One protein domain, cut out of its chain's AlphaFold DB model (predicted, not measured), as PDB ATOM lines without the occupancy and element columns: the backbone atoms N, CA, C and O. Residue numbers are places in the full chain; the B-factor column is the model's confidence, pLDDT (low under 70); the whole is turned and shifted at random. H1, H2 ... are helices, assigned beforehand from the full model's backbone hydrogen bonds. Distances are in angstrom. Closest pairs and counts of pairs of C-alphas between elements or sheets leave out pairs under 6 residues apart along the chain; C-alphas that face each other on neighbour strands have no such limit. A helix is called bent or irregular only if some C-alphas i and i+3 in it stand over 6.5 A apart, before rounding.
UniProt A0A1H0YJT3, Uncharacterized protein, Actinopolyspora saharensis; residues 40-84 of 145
ATOM      1  N   GLY A  40     246.372 269.234 286.791       84.25
ATOM      2  CA  GLY A  40     245.819 267.938 287.192       84.25
ATOM      3  C   GLY A  40     244.372 268.007 287.657       84.25
ATOM      4  O   GLY A  40     243.590 267.104 287.374       84.25
ATOM      5  N   ARG A  41     243.983 269.094 288.335       85.88
ATOM      6  CA  ARG A  41     242.573 269.355 288.661       85.88
ATOM      7  C   ARG A  41     241.740 269.531 287.397       85.88
ATOM      8  O   ARG A  41     240.723 268.868 287.256       85.88
ATOM      9  N   LYS A  42     242.204 270.370 286.470       81.50
ATOM     10  CA  LYS A  42     241.501 270.623 285.210       81.50
ATOM     11  C   LYS A  42     241.340 269.350 284.376       81.50
ATOM     12  O   LYS A  42     240.278 269.131 283.812       81.50
ATOM     13  N   LEU A  43     242.366 268.501 284.327       87.75
ATOM     14  CA  LEU A  43     242.294 267.221 283.626       87.75
ATOM     15  C   LEU A  43     241.229 266.294 284.225       87.75
ATOM     16  O   LEU A  43     240.524 265.623 283.479       87.75
ATOM     17  N   ILE A  44     241.113 266.250 285.555       86.06
ATOM     18  CA  ILE A  44     240.062 265.473 286.223       86.06
ATOM     19  C   ILE A  44     238.689 266.045 285.887       86.06
ATOM     20  O   ILE A  44     237.820 265.284 285.481       86.06
ATOM     21  N   ASP A  45     238.510 267.363 285.987       84.88
ATOM     22  CA  ASP A  45     237.238 268.006 285.648       84.88
ATOM     23  C   ASP A  45     236.819 267.702 284.194       84.88
ATOM     24  O   ASP A  45     235.648 267.443 283.930       84.88
ATOM     25  N   ASP A  46     237.776 267.665 283.259       82.88
ATOM     26  CA  ASP A  46     237.520 267.373 281.844       82.88
ATOM     27  C   ASP A  46     237.109 265.903 281.587       82.88
ATOM     28  O   ASP A  46     236.423 265.628 280.601       82.88
ATOM     29  N   VAL A  47     237.521 264.945 282.432       89.81
ATOM     30  CA  VAL A  47     237.239 263.504 282.230       89.81
ATOM     31  C   VAL A  47     236.127 262.946 283.122       89.81
ATOM     32  O   VAL A  47     235.578 261.887 282.808       89.81
ATOM     33  N   ASP A  48     235.787 263.631 284.215       89.00
ATOM     34  CA  ASP A  48     234.838 263.145 285.223       89.00
ATOM     35  C   ASP A  48     233.426 262.981 284.646       89.00
ATOM     36  O   ASP A  48     232.778 261.953 284.847       89.00
ATOM     37  N   ASP A  49     232.977 263.936 283.828       83.75
ATOM     38  CA  ASP A  49     231.644 263.900 283.216       83.75
ATOM     39  C   ASP A  49     231.447 262.664 282.323       83.75
ATOM     40  O   ASP A  49     230.415 261.983 282.389       83.75
ATOM     41  N   ASP A  50     232.445 262.347 281.495       83.56
ATOM     42  CA  ASP A  50     232.412 261.181 280.614       83.56
ATOM     43  C   ASP A  50     232.502 259.872 281.409       83.56
ATOM     44  O   ASP A  50     231.830 258.891 281.068       83.56
ATOM     45  N   HIS A  51     233.280 259.861 282.494       82.19
ATOM     46  CA  HIS A  51     233.393 258.723 283.398       82.19
ATOM     47  C   HIS A  51     232.058 258.414 284.086       82.19
ATOM     48  O   HIS A  51     231.551 257.298 283.960       82.19
ATOM     49  N   VAL A  52     231.439 259.414 284.718       90.00
ATOM     50  CA  VAL A  52     230.158 259.268 285.422       90.00
ATOM     51  C   VAL A  52     229.029 258.907 284.455       90.00
ATOM     52  O   VAL A  52     228.150 258.112 284.795       90.00
ATOM     53  N   ARG A  53     229.024 259.458 283.233       88.00
ATOM     54  CA  ARG A  53     228.047 259.063 282.205       88.00
ATOM     55  C   ARG A  53     228.171 257.578 281.872       88.00
ATOM     56  O   ARG A  53     227.164 256.876 281.885       88.00
ATOM     57  N   ASN A  54     229.388 257.102 281.627       89.44
ATOM     58  CA  ASN A  54     229.636 255.696 281.329       89.44
ATOM     59  C   ASN A  54     229.232 254.776 282.496       89.44
ATOM     60  O   ASN A  54     228.651 253.719 282.267       89.44
ATOM     61  N   GLU A  55     229.487 255.167 283.747       89.81
ATOM     62  CA  GLU A  55     229.039 254.396 284.916       89.81
ATOM     63  C   GLU A  55     227.516 254.291 284.998       89.81
ATOM     64  O   GLU A  55     226.991 253.204 285.239       89.81
ATOM     65  N   ARG A  56     226.800 255.392 284.742       90.00
ATOM     66  CA  ARG A  56     225.332 255.382 284.697       90.00
ATOM     67  C   ARG A  56     224.818 254.450 283.610       90.00
ATOM     68  O   ARG A  56     223.955 253.638 283.897       90.00
ATOM     69  N   GLU A  57     225.366 254.526 282.400       90.56
ATOM     70  CA  GLU A  57     224.964 253.653 281.288       90.56
ATOM     71  C   GLU A  57     225.222 252.168 281.588       90.56
ATOM     72  O   GLU A  57     224.390 251.317 281.275       90.56
ATOM     73  N   LEU A  58     226.349 251.841 282.226       89.62
ATOM     74  CA  LEU A  58     226.683 250.465 282.605       89.62
ATOM     75  C   LEU A  58     225.774 249.911 283.707       89.62
ATOM     76  O   LEU A  58     225.478 248.714 283.711       89.62
ATOM     77  N   LEU A  59     225.358 250.761 284.645       92.69
ATOM     78  CA  LEU A  59     224.540 250.375 285.793       92.69
ATOM     79  C   LEU A  59     223.034 250.555 285.561       92.69
ATOM     80  O   LEU A  59     222.263 250.140 286.411       92.69
ATOM     81  N   ASP A  60     222.600 251.096 284.421       91.50
ATOM     82  CA  ASP A  60     221.173 251.287 284.100       91.50
ATOM     83  C   ASP A  60     220.433 249.967 283.811       91.50
ATOM     84  O   ASP A  60     219.221 249.867 283.971       91.50
ATOM     85  N   ALA A  61     221.160 248.927 283.388       91.25
ATOM     86  CA  ALA A  61     220.581 247.619 283.085       91.25
ATOM     87  C   ALA A  61     220.036 246.858 284.321       91.25
ATOM     88  O   ALA A  61     218.937 246.302 284.218       91.25
ATOM     89  N   PRO A  62     220.759 246.760 285.457       90.50
ATOM     90  CA  PRO A  62     220.214 246.194 286.694       90.50
ATOM     91  C   PRO A  62     219.263 247.161 287.414       90.50
ATOM     92  O   PRO A  62     219.491 248.371 287.444       90.50
ATOM     93  N   ASP A  63     218.233 246.618 288.070       90.81
ATOM     94  CA  ASP A  63     217.387 247.409 288.969       90.81
ATOM     95  C   ASP A  63     218.121 247.790 290.267       90.81
ATOM     96  O   ASP A  63     219.204 247.286 290.568       90.81
ATOM     97  N   GLN A  64     217.528 248.686 291.062       90.56
ATOM     98  CA  GLN A  64     218.164 249.190 292.282       90.56
ATOM     99  C   GLN A  64     218.530 248.076 293.275       90.56
ATOM    100  O   GLN A  64     219.567 248.153 293.927       90.56
ATOM    101  N   SER A  65     217.709 247.028 293.384       92.94
ATOM    102  CA  SER A  65     217.968 245.932 294.319       92.94
ATOM    103  C   SER A  65     219.149 245.069 293.874       92.94
ATOM    104  O   SER A  65     219.968 244.649 294.697       92.94
ATOM    105  N   ASP A  66     219.289 244.866 292.564       94.25
ATOM    106  CA  ASP A  66     220.431 244.182 291.972       94.25
ATOM    107  C   ASP A  66     221.706 245.035 292.045       94.25
ATOM    108  O   ASP A  66     222.786 244.497 292.313       94.25
ATOM    109  N   GLN A  67     221.601 246.357 291.882       94.50
ATOM    110  CA  GLN A  67     222.718 247.287 292.084       94.50
ATOM    111  C   GLN A  67     223.223 247.263 293.531       94.50
ATOM    112  O   GLN A  67     224.434 247.169 293.755       94.50
ATOM    113  N   ASP A  68     222.320 247.275 294.512       94.25
ATOM    114  CA  ASP A  68     222.673 247.196 295.934       94.25
ATOM    115  C   ASP A  68     223.393 245.874 296.241       94.25
ATOM    116  O   ASP A  68     224.449 245.843 296.883       94.25
ATOM    117  N   ARG A  69     222.884 244.763 295.695       96.06
ATOM    118  CA  ARG A  69     223.513 243.447 295.837       96.06
ATOM    119  C   ARG A  69     224.896 243.391 295.191       96.06
ATOM    120  O   ARG A  69     225.818 242.802 295.763       96.06
ATOM    121  N   LEU A  70     225.060 243.977 294.007       95.50
ATOM    122  CA  LEU A  70     226.355 244.079 293.336       95.50
ATOM    123  C   LEU A  70     227.349 244.882 294.185       95.50
ATOM    124  O   LEU A  70     228.493 244.449 294.352       95.50
ATOM    125  N   ALA A  71     226.915 246.002 294.764       94.62
ATOM    126  CA  ALA A  71     227.744 246.831 295.634       94.62
ATOM    127  C   ALA A  71     228.259 246.051 296.856       94.62
ATOM    128  O   ALA A  71     229.441 246.146 297.200       94.62
ATOM    129  N   ASP A  72     227.420 245.220 297.474       95.94
ATOM    130  CA  ASP A  72     227.814 244.392 298.619       95.94
ATOM    131  C   ASP A  72     228.799 243.275 298.252       95.94
ATOM    132  O   ASP A  72     229.745 242.992 299.001       95.94
ATOM    133  N   LEU A  73     228.633 242.664 297.078       97.44
ATOM    134  CA  LEU A  73     229.581 241.674 296.566       97.44
ATOM    135  C   LEU A  73     230.941 242.309 296.265       97.44
ATOM    136  O   LEU A  73     231.974 241.763 296.662       97.44
ATOM    137  N   LEU A  74     230.954 243.481 295.625       95.75
ATOM    138  CA  LEU A  74     232.181 244.234 295.364       95.75
ATOM    139  C   LEU A  74     232.860 244.665 296.666       95.75
ATOM    140  O   LEU A  74     234.072 244.504 296.798       95.75
ATOM    141  N   ARG A  75     232.101 245.129 297.665       94.44
ATOM    142  CA  ARG A  75     232.639 245.461 298.993       94.44
ATOM    143  C   ARG A  75     233.286 244.248 299.652       94.44
ATOM    144  O   ARG A  75     234.386 244.361 300.194       94.44
ATOM    145  N   THR A  76     232.632 243.092 299.584       95.62
ATOM    146  CA  THR A  76     233.158 241.833 300.128       95.62
ATOM    147  C   THR A  76     234.459 241.439 299.435       95.62
ATOM    148  O   THR A  76     235.447 241.141 300.106       95.62
ATOM    149  N   LEU A  77     234.486 241.494 298.100       96.12
ATOM    150  CA  LEU A  77     235.676 241.214 297.300       96.12
ATOM    151  C   LEU A  77     236.831 242.147 297.680       96.12
ATOM    152  O   LEU A  77     237.921 241.680 297.999       96.12
ATOM    153  N   LEU A  78     236.589 243.457 297.681       94.38
ATOM    154  CA  LEU A  78     237.598 244.471 297.984       94.38
ATOM    155  C   LEU A  78     238.145 244.319 299.406       94.38
ATOM    156  O   LEU A  78     239.360 244.357 299.594       94.38
ATOM    157  N   THR A  79     237.274 244.055 300.380       93.44
ATOM    158  CA  THR A  79     237.674 243.780 301.768       93.44
ATOM    159  C   THR A  79     238.530 242.517 301.851       93.44
ATOM    160  O   THR A  79     239.565 242.522 302.515       93.44
ATOM    161  N   GLY A  80     238.156 241.452 301.134       92.19
ATOM    162  CA  GLY A  80     238.952 240.225 301.037       92.19
ATOM    163  C   GLY A  80     240.334 240.443 300.412       92.19
ATOM    164  O   GLY A  80     241.282 239.750 300.767       92.19
ATOM    165  N   LEU A  81     240.471 241.443 299.536       94.50
ATOM    166  CA  LEU A  81     241.745 241.883 298.956       94.50
ATOM    167  C   LEU A  81     242.527 242.862 299.856       94.50
ATOM    168  O   LEU A  81     243.598 243.319 299.463       94.50
ATOM    169  N   GLY A  82     242.019 243.191 301.046       89.06
ATOM    170  CA  GLY A  82     242.660 244.112 301.988       89.06
ATOM    171  C   GLY A  82     242.338 245.593 301.761       89.06
ATOM    172  O   GLY A  82     242.901 246.439 302.452       89.06
ATOM    173  N   ASN A  83     241.417 245.927 300.851       84.12
ATOM    174  CA  ASN A  83     240.894 247.287 300.684       84.12
ATOM    175  C   ASN A  83     239.776 247.532 301.700       84.12
ATOM    176  O   ASN A  83     238.591 247.542 301.365       84.12
ATOM    177  N   ILE A  84     240.166 247.671 302.963       79.88
ATOM    178  CA  ILE A  84     239.245 247.972 304.055       79.88
ATOM    179  C   ILE A  84     238.973 249.479 304.006       79.88
ATOM    180  O   ILE A  84     239.913 250.257 304.186       79.88
TER     181      ILE A  84
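This is residues 40 to 84 of the 145 residues of an uncharacterized protein of Actinopolyspora saharensis (UniProt A0A1H0YJT3). Two long helices, H1 and then H2, meet near their ends at a tight link and splay apart as an open V, with the end residues 81 to 84 beyond H2. The printed part has 45 residues, of which 37 belong to the two named helices, H1 and then H2 along the chain; there is no named strand, and the class is all helix. The shape is flat, spanning 33 by 29 by 10 A, and only just loose, close to extended, with a radius of gyration of the C-alphas of 14.0 A.

Look first at H1, residues 40 to 59, which has a kink of 36 degrees near residue 47; it is irregular, but only just, with C-alphas 46 and 49 7.0 A apart. H2, residues 64 to 80, is close to H1 but not clearly touching: their closest C-alphas, Leu 59 and Gln 67, are 7.2 A apart. They run opposite ways at a steep tilt of 58 degrees. Every O i to N i+4 pair in H2 is within hydrogen-bond range, and 14 of 16 in H1.

Find C-alpha 40 at (245.819, 267.938, 287.192); from there H1 runs 27.6 A to C-alpha 59. H2 runs 24.3 A from C-alpha 64 to C-alpha 80 at (238.952, 240.225, 301.037).

The C-alphas farthest apart, Gly 40 and Ser 65, are 36.2 A apart. Residues 40 to 58 and 77 to 82 stand free. The printed part has no cut, and no printed residue has a pLDDT under 70.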